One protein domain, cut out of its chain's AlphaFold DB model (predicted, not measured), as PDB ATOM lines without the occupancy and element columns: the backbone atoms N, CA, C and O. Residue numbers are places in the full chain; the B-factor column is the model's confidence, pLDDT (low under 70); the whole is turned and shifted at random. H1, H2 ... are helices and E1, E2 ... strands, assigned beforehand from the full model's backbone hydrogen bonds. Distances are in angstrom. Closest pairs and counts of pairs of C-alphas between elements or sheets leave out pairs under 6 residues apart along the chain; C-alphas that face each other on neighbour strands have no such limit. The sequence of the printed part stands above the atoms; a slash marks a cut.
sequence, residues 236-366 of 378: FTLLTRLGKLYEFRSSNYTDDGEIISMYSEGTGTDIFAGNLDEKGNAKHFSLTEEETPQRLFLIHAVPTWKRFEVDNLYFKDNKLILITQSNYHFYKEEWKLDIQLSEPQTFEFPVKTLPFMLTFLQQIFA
ATOM      1  N   PHE A 236     132.760 128.785 197.619       92.75
ATOM      2  CA  PHE A 236     132.936 127.354 197.403       92.75
ATOM      3  C   PHE A 236     132.795 126.946 195.945       92.75
ATOM      4  O   PHE A 236     132.071 127.576 195.177       92.75
ATOM      5  N   THR A 237     133.467 125.848 195.622       93.81
ATOM      6  CA  THR A 237     133.341 125.124 194.365       93.81
ATOM      7  C   THR A 237     132.730 123.762 194.658       93.81
ATOM      8  O   THR A 237     133.123 123.099 195.618       93.81
ATOM      9  N   LEU A 238     131.751 123.356 193.855       94.31
ATOM     10  CA  LEU A 238     131.135 122.033 193.899       94.31
ATOM     11  C   LEU A 238     131.170 121.433 192.498       94.31
ATOM     12  O   LEU A 238     130.534 121.964 191.593       94.31
ATOM     13  N   LEU A 239     131.834 120.293 192.358       92.94
ATOM     14  CA  LEU A 239     131.892 119.529 191.123       92.94
ATOM     15  C   LEU A 239     131.254 118.159 191.322       92.94
ATOM     16  O   LEU A 239     131.659 117.384 192.193       92.94
ATOM     17  N   THR A 240     130.284 117.838 190.470       91.88
ATOM     18  CA  THR A 240     129.696 116.503 190.381       91.88
ATOM     19  C   THR A 240     129.780 115.956 188.964       91.88
ATOM     20  O   THR A 240     129.639 116.702 187.995       91.88
ATOM     21  N   ARG A 241     129.969 114.640 188.846       90.38
ATOM     22  CA  ARG A 241     129.884 113.913 187.580       90.38
ATOM     23  C   ARG A 241     128.992 112.693 187.732       90.38
ATOM     24  O   ARG A 241     129.205 111.886 188.636       90.38
ATOM     25  N   LEU A 242     127.982 112.572 186.871       89.81
ATOM     26  CA  LEU A 242     126.949 111.531 186.928       89.81
ATOM     27  C   LEU A 242     126.392 111.370 188.356       89.81
ATOM     28  O   LEU A 242     126.310 110.268 188.890       89.81
ATOM     29  N   GLY A 243     126.095 112.498 189.010       88.44
ATOM     30  CA  GLY A 243     125.591 112.557 190.384       88.44
ATOM     31  C   GLY A 243     126.576 112.190 191.502       88.44
ATOM     32  O   GLY A 243     126.191 112.272 192.672       88.44
ATOM     33  N   LYS A 244     127.817 111.806 191.182       88.69
ATOM     34  CA  LYS A 244     128.883 111.549 192.161       88.69
ATOM     35  C   LYS A 244     129.685 112.824 192.419       88.69
ATOM     36  O   LYS A 244     129.960 113.581 191.492       88.69
ATOM     37  N   LEU A 245     130.087 113.052 193.664       90.88
ATOM     38  CA  LEU A 245     130.962 114.155 194.050       90.88
ATOM     39  C   LEU A 245     132.385 113.919 193.544       90.88
ATOM     40  O   LEU A 245     132.957 112.855 193.774       90.88
ATOM     41  N   TYR A 246     132.941 114.938 192.898       90.31
ATOM     42  CA  TYR A 246     134.316 114.966 192.406       90.31
ATOM     43  C   TYR A 246     135.152 116.027 193.112       90.31
ATOM     44  O   TYR A 246     136.313 115.775 193.404       90.31
ATOM     45  N   GLU A 247     134.566 117.176 193.439       92.12
ATOM     46  CA  GLU A 247     135.249 118.218 194.201       92.12
ATOM     47  C   GLU A 247     134.253 118.950 195.097       92.12
ATOM     48  O   GLU A 247     133.135 119.266 194.682       92.12
ATOM     49  N   PHE A 248     134.665 119.240 196.326       94.00
ATOM     50  CA  PHE A 248     134.061 120.286 197.131       94.00
ATOM     51  C   PHE A 248     135.165 121.056 197.845       94.00
ATOM     52  O   PHE A 248     135.821 120.529 198.747       94.00
ATOM     53  N   ARG A 249     135.349 122.315 197.456       92.56
ATOM     54  CA  ARG A 249     136.310 123.224 198.081       92.56
ATOM     55  C   ARG A 249     135.575 124.402 198.677       92.56
ATOM     56  O   ARG A 249     134.706 124.964 198.022       92.56
ATOM     57  N   SER A 250     135.934 124.819 199.885       92.50
ATOM     58  CA  SER A 250     135.374 126.024 200.489       92.50
ATOM     59  C   SER A 250     136.416 126.881 201.189       92.50
ATOM     60  O   SER A 250     137.400 126.391 201.745       92.50
ATOM     61  N   SER A 251     136.163 128.184 201.190       91.38
ATOM     62  CA  SER A 251     136.886 129.177 201.976       91.38
ATOM     63  C   SER A 251     135.886 129.985 202.788       91.38
ATOM     64  O   SER A 251     134.849 130.415 202.274       91.38
ATOM     65  N   ASN A 252     136.199 130.181 204.064       90.44
ATOM     66  CA  ASN A 252     135.364 130.929 204.993       90.44
ATOM     67  C   ASN A 252     135.924 132.328 205.213       90.44
ATOM     68  O   ASN A 252     137.113 132.573 205.016       90.44
ATOM     69  N   TYR A 253     135.044 133.233 205.633       90.25
ATOM     70  CA  TYR A 253     135.382 134.630 205.839       90.25
ATOM     71  C   TYR A 253     134.889 135.135 207.195       90.25
ATOM     72  O   TYR A 253     133.907 134.622 207.756       90.25
ATOM     73  N   THR A 254     135.589 136.143 207.708       90.12
ATOM     74  CA  THR A 254     135.161 136.933 208.865       90.12
ATOM     75  C   THR A 254     133.914 137.749 208.525       90.12
ATOM     76  O   THR A 254     133.505 137.840 207.364       90.12
ATOM     77  N   ASP A 255     133.302 138.361 209.538       89.69
ATOM     78  CA  ASP A 255     132.113 139.196 209.344       89.69
ATOM     79  C   ASP A 255     132.397 140.443 208.486       89.69
ATOM     80  O   ASP A 255     131.515 140.896 207.756       89.69
ATOM     81  N   ASP A 256     133.648 140.914 208.489       88.69
ATOM     82  CA  ASP A 256     134.149 142.014 207.655       88.69
ATOM     83  C   ASP A 256     134.631 141.549 206.269       88.69
ATOM     84  O   ASP A 256     134.941 142.356 205.391       88.69
ATOM     85  N   GLY A 257     134.655 140.236 206.032       87.12
ATOM     86  CA  GLY A 257     135.026 139.657 204.752       87.12
ATOM     87  C   GLY A 257     136.527 139.452 204.548       87.12
ATOM     88  O   GLY A 257     136.995 139.500 203.413       87.12
ATOM     89  N   GLU A 258     137.282 139.193 205.604       89.00
ATOM     90  CA  GLU A 258     138.668 138.734 205.498       89.00
ATOM     91  C   GLU A 258     138.704 137.208 205.405       89.00
ATOM     92  O   GLU A 258     137.884 136.529 206.026       89.00
ATOM     93  N   ILE A 259     139.608 136.654 204.593       89.31
ATOM     94  CA  ILE A 259     139.729 135.199 204.444       89.31
ATOM     95  C   ILE A 259     140.237 134.580 205.745       89.31
ATOM     96  O   ILE A 259     141.242 135.020 206.295       89.31
ATOM     97  N   ILE A 260     139.563 133.530 206.205       87.38
ATOM     98  CA  ILE A 260     140.019 132.721 207.332       87.38
ATOM     99  C   ILE A 260     140.795 131.538 206.755       87.38
ATOM    100  O   ILE A 260     140.271 130.758 205.953       87.38
ATOM    101  N   SER A 261     142.078 131.439 207.095       83.69
ATOM    102  CA  SER A 261     143.009 130.554 206.394       83.69
ATOM    103  C   SER A 261     142.798 129.087 206.773       83.69
ATOM    104  O   SER A 261     142.992 128.681 207.919       83.69
ATOM    105  N   MET A 262     142.512 128.243 205.777       82.12
ATOM    106  CA  MET A 262     142.422 126.787 205.966       82.12
ATOM    107  C   MET A 262     143.743 126.153 206.439       82.12
ATOM    108  O   MET A 262     143.730 125.078 207.035       82.12
ATOM    109  N   TYR A 263     144.879 126.813 206.191       79.56
ATOM    110  CA  TYR A 263     146.217 126.290 206.485       79.56
ATOM    111  C   TYR A 263     146.714 126.612 207.891       79.56
ATOM    112  O   TYR A 263     147.633 125.957 208.373       79.56
ATOM    113  N   SER A 264     146.123 127.610 208.546       76.38
ATOM    114  CA  SER A 264     146.498 128.025 209.901       76.38
ATOM    115  C   SER A 264     145.363 127.859 210.903       76.38
ATOM    116  O   SER A 264     145.618 127.535 212.057       76.38
ATOM    117  N   GLU A 265     144.118 128.048 210.468       79.12
ATOM    118  CA  GLU A 265     142.937 128.050 211.340       79.12
ATOM    119  C   GLU A 265     142.029 126.840 211.093       79.12
ATOM    120  O   GLU A 265     141.104 126.589 211.861       79.12
ATOM    121  N   GLY A 266     142.292 126.063 210.034       71.50
ATOM    122  CA  GLY A 266     141.531 124.854 209.711       71.50
ATOM    123  C   GLY A 266     140.095 125.126 209.253       71.50
ATOM    124  O   GLY A 266     139.272 124.213 209.240       71.50
ATOM    125  N   THR A 267     139.775 126.371 208.890       74.19
ATOM    126  CA  THR A 267     138.446 126.774 208.426       74.19
ATOM    127  C   THR A 267     138.369 126.754 206.901       74.19
ATOM    128  O   THR A 267     139.178 127.392 206.232       74.19
ATOM    129  N   GLY A 268     137.371 126.066 206.352       81.94
ATOM    130  CA  GLY A 268     137.301 125.751 204.922       81.94
ATOM    131  C   GLY A 268     137.640 124.285 204.672       81.94
ATOM    132  O   GLY A 268     138.030 123.566 205.590       81.94
ATOM    133  N   THR A 269     137.434 123.814 203.451       89.75
ATOM    134  CA  THR A 269     137.619 122.398 203.117       89.75
ATOM    135  C   THR A 269     138.183 122.243 201.717       89.75
ATOM    136  O   THR A 269     137.969 123.106 200.868       89.75
ATOM    137  N   ASP A 270     138.906 121.156 201.485       91.44
ATOM    138  CA  ASP A 270     139.405 120.775 200.168       91.44
ATOM    139  C   ASP A 270     139.255 119.260 200.037       91.44
ATOM    140  O   ASP A 270     140.050 118.476 200.575       91.44
ATOM    141  N   ILE A 271     138.141 118.871 199.418       92.31
ATOM    142  CA  ILE A 271     137.759 117.487 199.178       92.31
ATOM    143  C   ILE A 271     137.793 117.249 197.682       92.31
ATOM    144  O   ILE A 271     137.150 117.977 196.929       92.31
ATOM    145  N   PHE A 272     138.475 116.192 197.265       91.00
ATOM    146  CA  PHE A 272     138.546 115.827 195.860       91.00
ATOM    147  C   PHE A 272     138.514 114.317 195.659       91.00
ATOM    148  O   PHE A 272     138.938 113.538 196.518       91.00
ATOM    149  N   ALA A 273     138.019 113.905 194.501       88.94
ATOM    150  CA  ALA A 273     138.035 112.530 194.054       88.94
ATOM    151  C   ALA A 273     139.354 112.224 193.339       88.94
ATOM    152  O   ALA A 273     139.867 113.034 192.567       88.94
ATOM    153  N   GLY A 274     139.922 111.058 193.623       87.00
ATOM    154  CA  GLY A 274     141.245 110.689 193.143       87.00
ATOM    155  C   GLY A 274     141.505 109.189 193.188       87.00
ATOM    156  O   GLY A 274     140.781 108.428 193.834       87.00
ATOM    157  N   ASN A 275     142.589 108.791 192.529       83.94
ATOM    158  CA  ASN A 275     143.181 107.456 192.617       83.94
ATOM    159  C   ASN A 275     144.572 107.565 193.239       83.94
ATOM    160  O   ASN A 275     145.216 108.607 193.133       83.94
ATOM    161  N   LEU A 276     145.028 106.503 193.901       78.69
ATOM    162  CA  LEU A 276     146.409 106.415 194.370       78.69
ATOM    163  C   LEU A 276     147.251 105.758 193.276       78.69
ATOM    164  O   LEU A 276     146.856 104.717 192.751       78.69
ATOM    165  N   ASP A 277     148.396 106.348 192.943       77.12
ATOM    166  CA  ASP A 277     149.400 105.678 192.117       77.12
ATOM    167  C   ASP A 277     150.075 104.518 192.885       77.12
ATOM    168  O   ASP A 277     149.846 104.313 194.081       77.12
ATOM    169  N   GLU A 278     150.950 103.761 192.217       71.25
ATOM    170  CA  GLU A 278     151.700 102.646 192.828       71.25
ATOM    171  C   GLU A 278     152.564 103.064 194.034       71.25
ATOM    172  O   GLU A 278     152.970 102.227 194.840       71.25
ATOM    173  N   LYS A 279     152.863 104.361 194.167       66.06
ATOM    174  CA  LYS A 279     153.642 104.959 195.259       66.06
ATOM    175  C   LYS A 279     152.746 105.609 196.319       66.06
ATOM    176  O   LYS A 279     153.259 106.236 197.244       66.06
ATOM    177  N   GLY A 280     151.427 105.471 196.190       65.50
ATOM    178  CA  GLY A 280     150.428 106.041 197.079       65.50
ATOM    179  C   GLY A 280     150.061 107.495 196.782       65.50
ATOM    180  O   GLY A 280     149.197 108.026 197.467       65.50
ATOM    181  N   ASN A 281     150.647 108.185 195.801       71.50
ATOM    182  CA  ASN A 281     150.289 109.583 195.546       71.50
ATOM    183  C   ASN A 281     148.868 109.683 194.995       71.50
ATOM    184  O   ASN A 281     148.537 109.038 194.004       71.50
ATOM    185  N   ALA A 282     148.041 110.530 195.612       72.62
ATOM    186  CA  ALA A 282     146.720 110.817 195.078       72.62
ATOM    187  C   ALA A 282     146.855 111.680 193.821       72.62
ATOM    188  O   ALA A 282     147.386 112.791 193.878       72.62
ATOM    189  N   LYS A 283     146.353 111.167 192.704       74.06
ATOM    190  CA  LYS A 283     146.149 111.924 191.477       74.06
ATOM    191  C   LYS A 283     144.829 112.686 191.596       74.06
ATOM    192  O   LYS A 283     143.794 112.077 191.863       74.06
ATOM    193  N   HIS A 284     144.887 114.005 191.434       70.25
ATOM    194  CA  HIS A 284     143.699 114.845 191.310       70.25
ATOM    195  C   HIS A 284     143.184 114.775 189.870       70.25
ATOM    196  O   HIS A 284     143.995 114.846 188.947       70.25
ATOM    197  N   PHE A 285     141.873 114.637 189.688       69.00
ATOM    198  CA  PHE A 285     141.253 114.601 188.366       69.00
ATOM    199  C   PHE A 285     140.699 115.965 187.980       69.00
ATOM    200  O   PHE A 285     140.007 116.607 188.765       69.00
ATOM    201  N   SER A 286     140.976 116.387 186.752       65.94
ATOM    202  CA  SER A 286     140.341 117.560 186.151       65.94
ATOM    203  C   SER A 286     139.008 117.217 185.468       65.94
ATOM    204  O   SER A 286     138.679 116.050 185.250       65.94
ATOM    205  N   LEU A 287     138.243 118.248 185.085       63.06
ATOM    206  CA  LEU A 287     136.971 118.127 184.348       63.06
ATOM    207  C   LEU A 287     137.086 117.332 183.034       63.06
ATOM    208  O   LEU A 287     136.087 116.819 182.535       63.06
ATOM    209  N   THR A 288     138.289 117.258 182.463       64.25
ATOM    210  CA  THR A 288     138.568 116.656 181.154       64.25
ATOM    211  C   THR A 288     138.962 115.181 181.249       64.25
ATOM    212  O   THR A 288     139.008 114.492 180.231       64.25
ATOM    213  N   GLU A 289     139.257 114.673 182.448       67.19
ATOM    214  CA  GLU A 289     139.751 113.310 182.631       67.19
ATOM    215  C   GLU A 289     138.595 112.318 182.770       67.19
ATOM    216  O   GLU A 289     137.722 112.468 183.617       67.19
ATOM    217  N   GLU A 290     138.577 111.272 181.940       66.62
ATOM    218  CA  GLU A 290     137.527 110.236 181.942       66.62
ATOM    219  C   GLU A 290     137.711 109.145 183.003       66.62
ATOM    220  O   GLU A 290     136.836 108.298 183.182       66.62
ATOM    221  N   GLU A 291     138.833 109.161 183.719       73.50
ATOM    222  CA  GLU A 291     139.128 108.157 184.731       73.50
ATOM    223  C   GLU A 291     138.097 108.222 185.871       73.50
ATOM    224  O   GLU A 291     137.730 109.294 186.363       73.50
ATOM    225  N   THR A 292     137.595 107.055 186.277       76.62
ATOM    226  CA  THR A 292     136.643 106.964 187.386       76.62
ATOM    227  C   THR A 292     137.429 106.929 188.698       76.62
ATOM    228  O   THR A 292     138.198 105.988 188.922       76.62
ATOM    229  N   PRO A 293     137.274 107.938 189.571       81.56
ATOM    230  CA  PRO A 293     137.946 107.953 190.852       81.56
ATOM    231  C   PRO A 293     137.359 106.879 191.762       81.56
ATOM    232  O   PRO A 293     136.143 106.727 191.887       81.56
ATOM    233  N   GLN A 294     138.241 106.169 192.448       81.19
ATOM    234  CA  GLN A 294     137.883 105.129 193.403       81.19
ATOM    235  C   GLN A 294     137.806 105.659 194.833       81.19
ATOM    236  O   GLN A 294     137.287 104.976 195.714       81.19
ATOM    237  N   ARG A 295     138.333 106.857 195.110       87.00
ATOM    238  CA  ARG A 295     138.406 107.399 196.471       87.00
ATOM    239  C   ARG A 295     138.079 108.886 196.504       87.00
ATOM    240  O   ARG A 295     138.332 109.604 195.542       87.00
ATOM    241  N   LEU A 296     137.567 109.334 197.647       90.06
ATOM    242  CA  LEU A 296     137.537 110.742 198.033       90.06
ATOM    243  C   LEU A 296     138.623 110.998 199.071       90.06
ATOM    244  O   LEU A 296     138.823 110.192 199.983       90.06
ATOM    245  N   PHE A 297     139.274 112.147 198.961       90.50
ATOM    246  CA  PHE A 297     140.304 112.592 199.882       90.50
ATOM    247  C   PHE A 297     139.949 113.941 200.485       90.50
ATOM    248  O   PHE A 297     139.489 114.826 199.776       90.50
ATOM    249  N   LEU A 298     140.228 114.102 201.776       92.25
ATOM    250  CA  LEU A 298     140.270 115.389 202.462       92.25
ATOM    251  C   LEU A 298     141.726 115.819 202.627       92.25
ATOM    252  O   LEU A 298     142.528 115.058 203.176       92.25
ATOM    253  N   ILE A 299     142.047 117.054 202.247       88.88
ATOM    254  CA  ILE A 299     143.284 117.720 202.666       88.88
ATOM    255  C   ILE A 299     143.030 118.459 203.979       88.88
ATOM    256  O   ILE A 299     142.145 119.308 204.076       88.88
ATOM    257  N   HIS A 300     143.841 118.159 204.992       88.00
ATOM    258  CA  HIS A 300     143.828 118.855 206.271       88.00
ATOM    259  C   HIS A 300     145.246 119.297 206.634       88.00
ATOM    260  O   HIS A 300     146.143 118.470 206.766       88.00
ATOM    261  N   ALA A 301     145.460 120.605 206.764       81.69
ATOM    262  CA  ALA A 301     146.801 121.179 206.859       81.69
ATOM    263  C   ALA A 301     147.277 121.497 208.285       81.69
ATOM    264  O   ALA A 301     148.456 121.794 208.476       81.69
ATOM    265  N   VAL A 302     146.393 121.425 209.284       78.06
ATOM    266  CA  VAL A 302     146.684 121.834 210.666       78.06
ATOM    267  C   VAL A 302     146.752 120.606 211.586       78.06
ATOM    268  O   VAL A 302     145.886 119.739 211.513       78.06
ATOM    269  N   PRO A 303     147.757 120.485 212.477       76.38
ATOM    270  CA  PRO A 303     148.988 121.284 212.557       76.38
ATOM    271  C   PRO A 303     150.016 120.920 211.469       76.38
ATOM    272  O   PRO A 303     151.017 121.613 211.315       76.38
ATOM    273  N   THR A 304     149.804 119.817 210.752       81.00
ATOM    274  CA  THR A 304     150.652 119.360 209.649       81.00
ATOM    275  C   THR A 304     149.793 118.856 208.500       81.00
ATOM    276  O   THR A 304     148.678 118.380 208.710       81.00
ATOM    277  N   TRP A 305     150.335 118.932 207.285       83.44
ATOM    278  CA  TRP A 305     149.669 118.468 206.075       83.44
ATOM    279  C   TRP A 305     149.431 116.960 206.100       83.44
ATOM    280  O   TRP A 305     150.362 116.156 206.028       83.44
ATOM    281  N   LYS A 306     148.153 116.596 206.174       88.00
ATOM    282  CA  LYS A 306     147.641 115.232 206.121       88.00
ATOM    283  C   LYS A 306     146.578 115.125 205.041       88.00
ATOM    284  O   LYS A 306     145.828 116.066 204.776       88.00
ATOM    285  N   ARG A 307     146.493 113.942 204.446       89.19
ATOM    286  CA  ARG A 307     145.429 113.562 203.527       89.19
ATOM    287  C   ARG A 307     144.687 112.363 204.089       89.19
ATOM    288  O   ARG A 307     145.278 111.303 204.287       89.19
ATOM    289  N   PHE A 308     143.396 112.520 204.315       90.81
ATOM    290  CA  PHE A 308     142.545 111.451 204.818       90.81
ATOM    291  C   PHE A 308     141.714 110.872 203.687       90.81
ATOM    292  O   PHE A 308     141.156 111.624 202.892       90.81
ATOM    293  N   GLU A 309     141.614 109.548 203.624       90.69
ATOM    294  CA  GLU A 309     140.590 108.918 202.799       90.69
ATOM    295  C   GLU A 309     139.230 109.077 203.484       90.69
ATOM    296  O   GLU A 309     139.099 108.866 204.694       90.69
ATOM    297  N   VAL A 310     138.225 109.485 202.717       91.75
ATOM    298  CA  VAL A 310     136.878 109.759 203.221       91.75
ATOM    299  C   VAL A 310     136.055 108.476 203.208       91.75
ATOM    300  O   VAL A 310     135.927 107.824 202.174       91.75
ATOM    301  N   ASP A 311     135.480 108.125 204.356       90.81
ATOM    302  CA  ASP A 311     134.532 107.015 204.488       90.81
ATOM    303  C   ASP A 311     133.085 107.483 204.285       90.81
ATOM    304  O   ASP A 311     132.304 106.867 203.555       90.81
ATOM    305  N   ASN A 312     132.730 108.611 204.905       90.88
ATOM    306  CA  ASN A 312     131.394 109.182 204.806       90.88
ATOM    307  C   ASN A 312     131.435 110.711 204.731       90.88
ATOM    308  O   ASN A 312     132.303 111.353 205.322       90.88
ATOM    309  N   LEU A 313     130.467 111.285 204.021       92.69
ATOM    310  CA  LEU A 313     130.353 112.719 203.793       92.69
ATOM    311  C   LEU A 313     128.885 113.102 203.646       92.69
ATOM    312  O   LEU A 313     128.188 112.549 202.798       92.69
ATOM    313  N   TYR A 314     128.422 114.050 204.451       92.38
ATOM    314  CA  TYR A 314     127.047 114.541 204.390       92.38
ATOM    315  C   TYR A 314     126.958 115.990 204.865       92.38
ATOM    316  O   TYR A 314     127.870 116.510 205.508       92.38
ATOM    317  N   PHE A 315     125.846 116.650 204.552       92.88
ATOM    318  CA  PHE A 315     125.607 118.037 204.937       92.88
ATOM    319  C   PHE A 315     124.460 118.124 205.947       92.88
ATOM    320  O   PHE A 315     123.364 117.624 205.696       92.88
ATOM    321  N   LYS A 316     124.699 118.751 207.101       90.56
ATOM    322  CA  LYS A 316     123.712 118.893 208.180       90.56
ATOM    323  C   LYS A 316     123.981 120.158 208.991       90.56
ATOM    324  O   LYS A 316     125.133 120.496 209.226       90.56
ATOM    325  N   ASP A 317     122.927 120.854 209.422       90.00
ATOM    326  CA  ASP A 317     123.016 122.030 210.304       90.00
ATOM    327  C   ASP A 317     124.023 123.095 209.810       90.00
ATOM    328  O   ASP A 317     124.805 123.650 210.579       90.00
ATOM    329  N   ASN A 318     124.010 123.365 208.497       90.06
ATOM    330  CA  ASN A 318     124.909 124.299 207.794       90.06
ATOM    331  C   ASN A 318     126.399 123.926 207.860       90.06
ATOM    332  O   ASN A 318     127.277 124.780 207.709       90.06
ATOM    333  N   LYS A 319     126.689 122.646 208.090       92.81
ATOM    334  CA  LYS A 319     128.035 122.094 208.131       92.81
ATOM    335  C   LYS A 319     128.152 120.929 207.166       92.81
ATOM    336  O   LYS A 319     127.262 120.081 207.077       92.81
ATOM    337  N   LEU A 320     129.292 120.862 206.497       93.56
ATOM    338  CA  LEU A 320     129.746 119.641 205.861       93.56
ATOM    339  C   LEU A 320     130.430 118.781 206.926       93.56
ATOM    340  O   LEU A 320     131.372 119.236 207.575       93.56
ATOM    341  N   ILE A 321     129.937 117.564 207.124       93.88
ATOM    342  CA  ILE A 321     130.454 116.617 208.111       93.88
ATOM    343  C   ILE A 321     131.104 115.457 207.369       93.88
ATOM    344  O   ILE A 321     130.484 114.827 206.510       93.88
ATOM    345  N   LEU A 322     132.359 115.190 207.713       94.00
ATOM    346  CA  LEU A 322     133.209 114.208 207.057       94.00
ATOM    347  C   LEU A 322     133.747 113.217 208.081       94.00
ATOM    348  O   LEU A 322     134.292 113.623 209.103       94.00
ATOM    349  N   ILE A 323     133.629 111.926 207.783       93.94
ATOM    350  CA  ILE A 323     134.200 110.835 208.576       93.94
ATOM    351  C   ILE A 323     135.284 110.159 207.741       93.94
ATOM    352  O   ILE A 323     135.046 109.810 206.582       93.94
ATOM    353  N   THR A 324     136.477 109.997 208.304       93.81
ATOM    354  CA  THR A 324     137.620 109.395 207.605       93.81
ATOM    355  C   THR A 324     137.685 107.889 207.800       93.81
ATOM    356  O   THR A 324     137.152 107.345 208.764       93.81
ATOM    357  N   GLN A 325     138.435 107.217 206.932       91.81
ATOM    358  CA  GLN A 325     138.905 105.862 207.199       91.81
ATOM    359  C   GLN A 325     139.927 105.830 208.352       91.81
ATOM    360  O   GLN A 325     140.399 106.866 208.828       91.81
ATOM    361  N   SER A 326     140.295 104.617 208.779       91.31
ATOM    362  CA  SER A 326     141.280 104.352 209.840       91.31
ATOM    363  C   SER A 326     142.742 104.527 209.392       91.31
ATOM    364  O   SER A 326     143.627 103.753 209.769       91.31
ATOM    365  N   ASN A 327     143.012 105.505 208.528       87.19
ATOM    366  CA  ASN A 327     144.354 105.849 208.082       87.19
ATOM    367  C   ASN A 327     144.446 107.316 207.637       87.19
ATOM    368  O   ASN A 327     143.445 107.986 207.373       87.19
ATOM    369  N   TYR A 328     145.678 107.803 207.522       86.31
ATOM    370  CA  TYR A 328     145.985 109.026 206.797       86.31
ATOM    371  C   TYR A 328     147.315 108.914 206.073       86.31
ATOM    372  O   TYR A 328     148.205 108.150 206.453       86.31
ATOM    373  N   HIS A 329     147.444 109.733 205.041       85.06
ATOM    374  CA  HIS A 329     148.649 109.884 204.256       85.06
ATOM    375  C   HIS A 329     149.338 111.195 204.631       85.06
ATOM    376  O   HIS A 329     148.671 112.204 204.878       85.06
ATOM    377  N   PHE A 330     150.665 111.208 204.661       84.88
ATOM    378  CA  PHE A 330     151.455 112.412 204.926       84.88
ATOM    379  C   PHE A 330     152.781 112.367 204.168       84.88
ATOM    380  O   PHE A 330     153.276 111.291 203.827       84.88
ATOM    381  N   TYR A 331     153.354 113.538 203.894       73.69
ATOM    382  CA  TYR A 331     154.659 113.642 203.246       73.69
ATOM    383  C   TYR A 331     155.779 113.594 204.290       73.69
ATOM    384  O   TYR A 331     155.755 114.337 205.272       73.69
ATOM    385  N   LYS A 332     156.777 112.735 204.064       72.88
ATOM    386  CA  LYS A 332     158.067 112.784 204.772       72.88
ATOM    387  C   LYS A 332     159.019 113.785 204.102       72.88
ATOM    388  O   LYS A 332     158.738 114.271 203.010       72.88
ATOM    389  N   GLU A 333     160.165 114.039 204.735       68.19
ATOM    390  CA  GLU A 333     161.196 115.011 204.311       68.19
ATOM    391  C   GLU A 333     161.668 114.859 202.846       68.19
ATOM    392  O   GLU A 333     162.131 115.823 202.247       68.19
ATOM    393  N   GLU A 334     161.496 113.684 202.229       66.19
ATOM    394  CA  GLU A 334     161.862 113.405 200.829       66.19
ATOM    395  C   GLU A 334     160.683 113.478 199.834       66.19
ATOM    396  O   GLU A 334     160.763 112.901 198.750       66.19
ATOM    397  N   TRP A 335     159.555 114.099 200.201       64.94
ATOM    398  CA  TRP A 335     158.307 114.107 199.408       64.94
ATOM    399  C   TRP A 335     157.731 112.712 199.110       64.94
ATOM    400  O   TRP A 335     156.859 112.553 198.256       64.94
ATOM    401  N   LYS A 336     158.180 111.689 199.844       65.81
ATOM    402  CA  LYS A 336     157.584 110.350 199.822       65.81
ATOM    403  C   LYS A 336     156.329 110.345 200.682       65.81
ATOM    404  O   LYS A 336     156.372 110.786 201.834       65.81
ATOM    405  N   LEU A 337     155.240 109.837 200.117       70.75
ATOM    406  CA  LEU A 337     153.999 109.636 200.843       70.75
ATOM    407  C   LEU A 337     154.111 108.386 201.720       70.75
ATOM    408  O   LEU A 337     154.515 107.328 201.241       70.75
ATOM    409  N   ASP A 338     153.763 108.511 202.996       81.44
ATOM    410  CA  ASP A 338     153.650 107.384 203.920       81.44
ATOM    411  C   ASP A 338     152.215 107.261 204.439       81.44
ATOM    412  O   ASP A 338     151.476 108.250 204.472       81.44
ATOM    413  N   ILE A 339     151.832 106.046 204.832       85.44
ATOM    414  CA  ILE A 339     150.499 105.722 205.347       85.44
ATOM    415  C   ILE A 339     150.626 105.364 206.818       85.44
ATOM    416  O   ILE A 339     151.351 104.443 207.189       85.44
ATOM    417  N   GLN A 340     149.870 106.057 207.662       87.00
ATOM    418  CA  GLN A 340     149.797 105.754 209.083       87.00
ATOM    419  C   GLN A 340     148.374 105.366 209.465       87.00
ATOM    420  O   GLN A 340     147.409 106.001 209.043       87.00
ATOM    421  N   LEU A 341     148.253 104.319 210.279       90.81
ATOM    422  CA  LEU A 341     146.981 103.943 210.882       90.81
ATOM    423  C   LEU A 341     146.535 105.021 211.871       90.81
ATOM    424  O   LEU A 341     147.338 105.564 212.634       90.81
ATOM    425  N   SER A 342     145.240 105.297 211.877       88.81
ATOM    426  CA  SER A 342     144.602 106.173 212.854       88.81
ATOM    427  C   SER A 342     143.228 105.637 213.208       88.81
ATOM    428  O   SER A 342     142.644 104.865 212.455       88.81
ATOM    429  N   GLU A 343     142.665 106.094 214.319       92.75
ATOM    430  CA  GLU A 343     141.221 105.971 214.502       92.75
ATOM    431  C   GLU A 343     140.492 106.815 213.436       92.75
ATOM    432  O   GLU A 343     141.042 107.839 213.001       92.75
ATOM    433  N   PRO A 344     139.285 106.411 212.995       94.31
ATOM    434  CA  PRO A 344     138.411 107.259 212.193       94.31
ATOM    435  C   PRO A 344     138.204 108.617 212.866       94.31
ATOM    436  O   PRO A 344     137.912 108.698 214.061       94.31
ATOM    437  N   GLN A 345     138.345 109.692 212.100       93.88
ATOM    438  CA  GLN A 345     138.184 111.057 212.590       93.88
ATOM    439  C   GLN A 345     136.931 111.683 211.995       93.88
ATOM    440  O   GLN A 345     136.551 111.380 210.866       93.88
ATOM    441  N   THR A 346     136.297 112.567 212.764       94.62
ATOM    442  CA  THR A 346     135.171 113.380 212.299       94.62
ATOM    443  C   THR A 346     135.617 114.827 212.170       94.62
ATOM    444  O   THR A 346     136.131 115.405 213.125       94.62
ATOM    445  N   PHE A 347     135.392 115.407 210.995       93.25
ATOM    446  CA  PHE A 347     135.636 116.811 210.699       93.25
ATOM    447  C   PHE A 347     134.312 117.519 210.430       93.25
ATOM    448  O   PHE A 347     133.438 116.982 209.746       93.25
ATOM    449  N   GLU A 348     134.180 118.738 210.944       93.12
ATOM    450  CA  GLU A 348     133.022 119.596 210.714       93.12
ATOM    451  C   GLU A 348     133.471 120.910 210.081       93.12
ATOM    452  O   GLU A 348     134.237 121.666 210.678       93.12
ATOM    453  N   PHE A 349     132.953 121.211 208.892       92.00
ATOM    454  CA  PHE A 349     133.270 122.431 208.159       92.00
ATOM    455  C   PHE A 349     132.015 123.297 208.020       92.00
ATOM    456  O   PHE A 349     131.118 122.953 207.245       92.00
ATOM    457  N   PRO A 350     131.912 124.421 208.751       91.56
ATOM    458  CA  PRO A 350     130.821 125.371 208.566       91.56
ATOM    459  C   PRO A 350     130.829 125.947 207.148       91.56
ATOM    460  O   PRO A 350     131.882 126.363 206.662       91.56
ATOM    461  N   VAL A 351     129.655 126.019 206.520       91.12
ATOM    462  CA  VAL A 351     129.449 126.664 205.217       91.12
ATOM    463  C   VAL A 351     128.387 127.747 205.386       91.12
ATOM    464  O   VAL A 351     127.194 127.465 205.500       91.12
ATOM    465  N   LYS A 352     128.823 129.010 205.427       91.12
ATOM    466  CA  LYS A 352     127.930 130.171 205.502       91.12
ATOM    467  C   LYS A 352     127.470 130.500 204.081       91.12
ATOM    468  O   LYS A 352     128.246 131.008 203.286       91.12
ATOM    469  N   THR A 353     126.225 130.222 203.719       89.56
ATOM    470  CA  THR A 353     125.704 130.568 202.385       89.56
ATOM    471  C   THR A 353     124.224 130.943 202.450       89.56
ATOM    472  O   THR A 353     123.623 130.981 203.525       89.56
ATOM    473  N   LEU A 354     123.648 131.278 201.301       87.94
ATOM    474  CA  LEU A 354     122.263 131.706 201.160       87.94
ATOM    475  C   LEU A 354     121.296 130.551 201.486       87.94
ATOM    476  O   LEU A 354     121.617 129.392 201.216       87.94
ATOM    477  N   PRO A 355     120.088 130.827 202.016       88.75
ATOM    478  CA  PRO A 355     119.152 129.777 202.434       88.75
ATOM    479  C   PRO A 355     118.805 128.747 201.347       88.75
ATOM    480  O   PRO A 355     118.726 127.547 201.623       88.75
ATOM    481  N   PHE A 356     118.632 129.186 200.096       88.06
ATOM    482  CA  PHE A 356     118.364 128.263 198.990       88.06
ATOM    483  C   PHE A 356     119.596 127.407 198.653       88.06
ATOM    484  O   PHE A 356     119.443 126.224 198.367       88.06
ATOM    485  N   MET A 357     120.810 127.962 198.767       89.94
ATOM    486  CA  MET A 357     122.055 127.212 198.578       89.94
ATOM    487  C   MET A 357     122.263 126.174 199.674       89.94
ATOM    488  O   MET A 357     122.692 125.064 199.383       89.94
ATOM    489  N   LEU A 358     121.895 126.481 200.920       91.62
ATOM    490  CA  LEU A 358     121.891 125.490 202.001       91.62
ATOM    491  C   LEU A 358     120.941 124.331 201.682       91.62
ATOM    492  O   LEU A 358     121.317 123.172 201.835       91.62
ATOM    493  N   THR A 359     119.739 124.639 201.187       92.25
ATOM    494  CA  THR A 359     118.756 123.625 200.773       92.25
ATOM    495  C   THR A 359     119.290 122.772 199.619       92.25
ATOM    496  O   THR A 359     119.160 121.550 199.637       92.25
ATOM    497  N   PHE A 360     119.929 123.404 198.635       93.88
ATOM    498  CA  PHE A 360     120.564 122.723 197.512       93.88
ATOM    499  C   PHE A 360     121.690 121.783 197.972       93.88
ATOM    500  O   PHE A 360     121.671 120.601 197.636       93.88
ATOM    501  N   LEU A 361     122.618 122.263 198.809       93.81
ATOM    502  CA  LEU A 361     123.702 121.443 199.360       93.81
ATOM    503  C   LEU A 361     123.147 120.264 200.174       93.81
ATOM    504  O   LEU A 361     123.572 119.131 199.977       93.81
ATOM    505  N   GLN A 362     122.139 120.483 201.020       93.06
ATOM    506  CA  GLN A 362     121.482 119.393 201.752       93.06
ATOM    507  C   GLN A 362     120.946 118.299 200.822       93.06
ATOM    508  O   GLN A 362     121.101 117.121 201.127       93.06
ATOM    509  N   GLN A 363     120.347 118.665 199.686       93.00
ATOM    510  CA  GLN A 363     119.809 117.701 198.724       93.00
ATOM    511  C   GLN A 363     120.911 116.962 197.955       93.00
ATOM    512  O   GLN A 363     120.830 115.744 197.800       93.00
ATOM    513  N   ILE A 364     121.961 117.663 197.516       92.75
ATOM    514  CA  ILE A 364     123.093 117.047 196.804       92.75
ATOM    515  C   ILE A 364     123.823 116.024 197.689       92.75
ATOM    516  O   ILE A 364     124.190 114.941 197.222       92.75
ATOM    517  N   PHE A 365     123.978 116.343 198.977       91.56
ATOM    518  CA  PHE A 365     124.676 115.523 199.970       91.56
ATOM    519  C   PHE A 365     123.757 114.574 200.773       91.56
ATOM    520  O   PHE A 365     124.222 113.965 201.736       91.56
ATOM    521  N   ALA A 366     122.468 114.444 200.423       85.19
ATOM    522  CA  ALA A 366     121.500 113.649 201.196       85.19
ATOM    523  C   ALA A 366     121.785 112.134 201.175       85.19
ATOM    524  O   ALA A 366     121.581 111.436 202.165       85.19
TER     525      ALA A 366
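AT A GLANCE: This is residues 236 to 366 of the 378 residues of an uncharacterized protein of Capnocytophaga cynodegmi (UniProt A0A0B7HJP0). One twisted antiparallel sheet of nine strands folds over on itself, with one wall made of E1, E2 and E3 crossed by a second wall made of E9, the part of E6 after its bend at residue 311 and the part of E7 before its bend at residue 326; E5 stands between the walls, pairing with both E3 and E6. Helix H1 sits at the open mouth at one end, on the sheet mainly at E6, while the hairpin of E7 and E8 reaches to the far end of the longest axis. The printed part has 131 residues, with nine named strands, E1 to E9, followed by one named helix, H1; its class is mostly strand. The sheet is branched and has no single order of strands. The whole is compact, with a radius of gyration of the C-alphas of 15.1 A, and spans 43 by 34 by 28 A.

IN THESE COORDINATES: The longest strand is E7, residues 319 to 331, 28.4 A from first to last C-alpha; it bends by 91 degrees at residue 326. E6, residues 306 to 316, measures 24.3 A and bends by 82 degrees at residue 311. E3, residues 269 to 276, measures 20.2 A and bends by 63 degrees at residue 273. E2, residues 244 to 253, is 27.6 A long. E1, residues 236 to 241, begins at C-alpha 236 at (132.936, 127.354, 197.403). The shorter strands are E4, residues 282 to 284, E5, residues 295 to 300, E8, residues 337 to 341, and E9, residues 346 to 350. H1, residues 355 to 364, is 14.5 A long and ends at C-alpha 364 at (123.093, 117.047, 196.804).

HOW THE PARTS SIT: E1 to E4 form one meander, each strand the antiparallel neighbour of the one before, and E5 to E8 form another. E3 has three neighbours: E2 and E4 lie on one side of it and E5 on the other side. E2 and E3, a hairpin, have N 248 and O 271 2.9 A apart, within hydrogen-bond range. On the other side of E2, N 237 of E1 and O 249 are 2.8 A apart, and E1 and E2 run at 178 degrees. Between E3 and E4, N 283 and O 275 are 2.8 A apart. E5 is the antiparallel neighbour of both E3 and E6: N 297 and O 272 of E3 are 2.8 A apart, and N 306 of E6 and O 300 are 2.8 A apart, both within hydrogen-bond range. E6 and E7 are a hairpin, with N 321 and O 314 at 2.8 A. E7 also has three neighbours, E6 on one side and E8 and E9 on the other side: N 328 and O 340 of E8 are 2.9 A apart, and N 347 of E9 and O 322 are 2.8 A apart. The closest C-alphas of E3 and E9, those of Thr 269 and Phe 349, are 6.7 A apart. H1 is on the sheet at a height over the sheet of 8.6 A; its closest C-alphas to E6 are those of Gln 362 and Phe 315, 5.4 A apart. H1 and E7 are near each other, with 5 pairs of C-alphas within 10 A. In H1 every O i to N i+4 pair is within hydrogen-bond range.

THE WHOLE: The two C-alphas farthest apart are those of Glu 334 and Phe 356, 46.0 A. The printed part has no cut. The link from E2 to E3 is long, residues 254 to 268, and in it residues 259 to 260 pair antiparallel with residues 252 to 253 of E2. The mean pLDDT of the printed part is 85.5; residues 279 to 280, 285 to 290 and 333 to 336 are under 70.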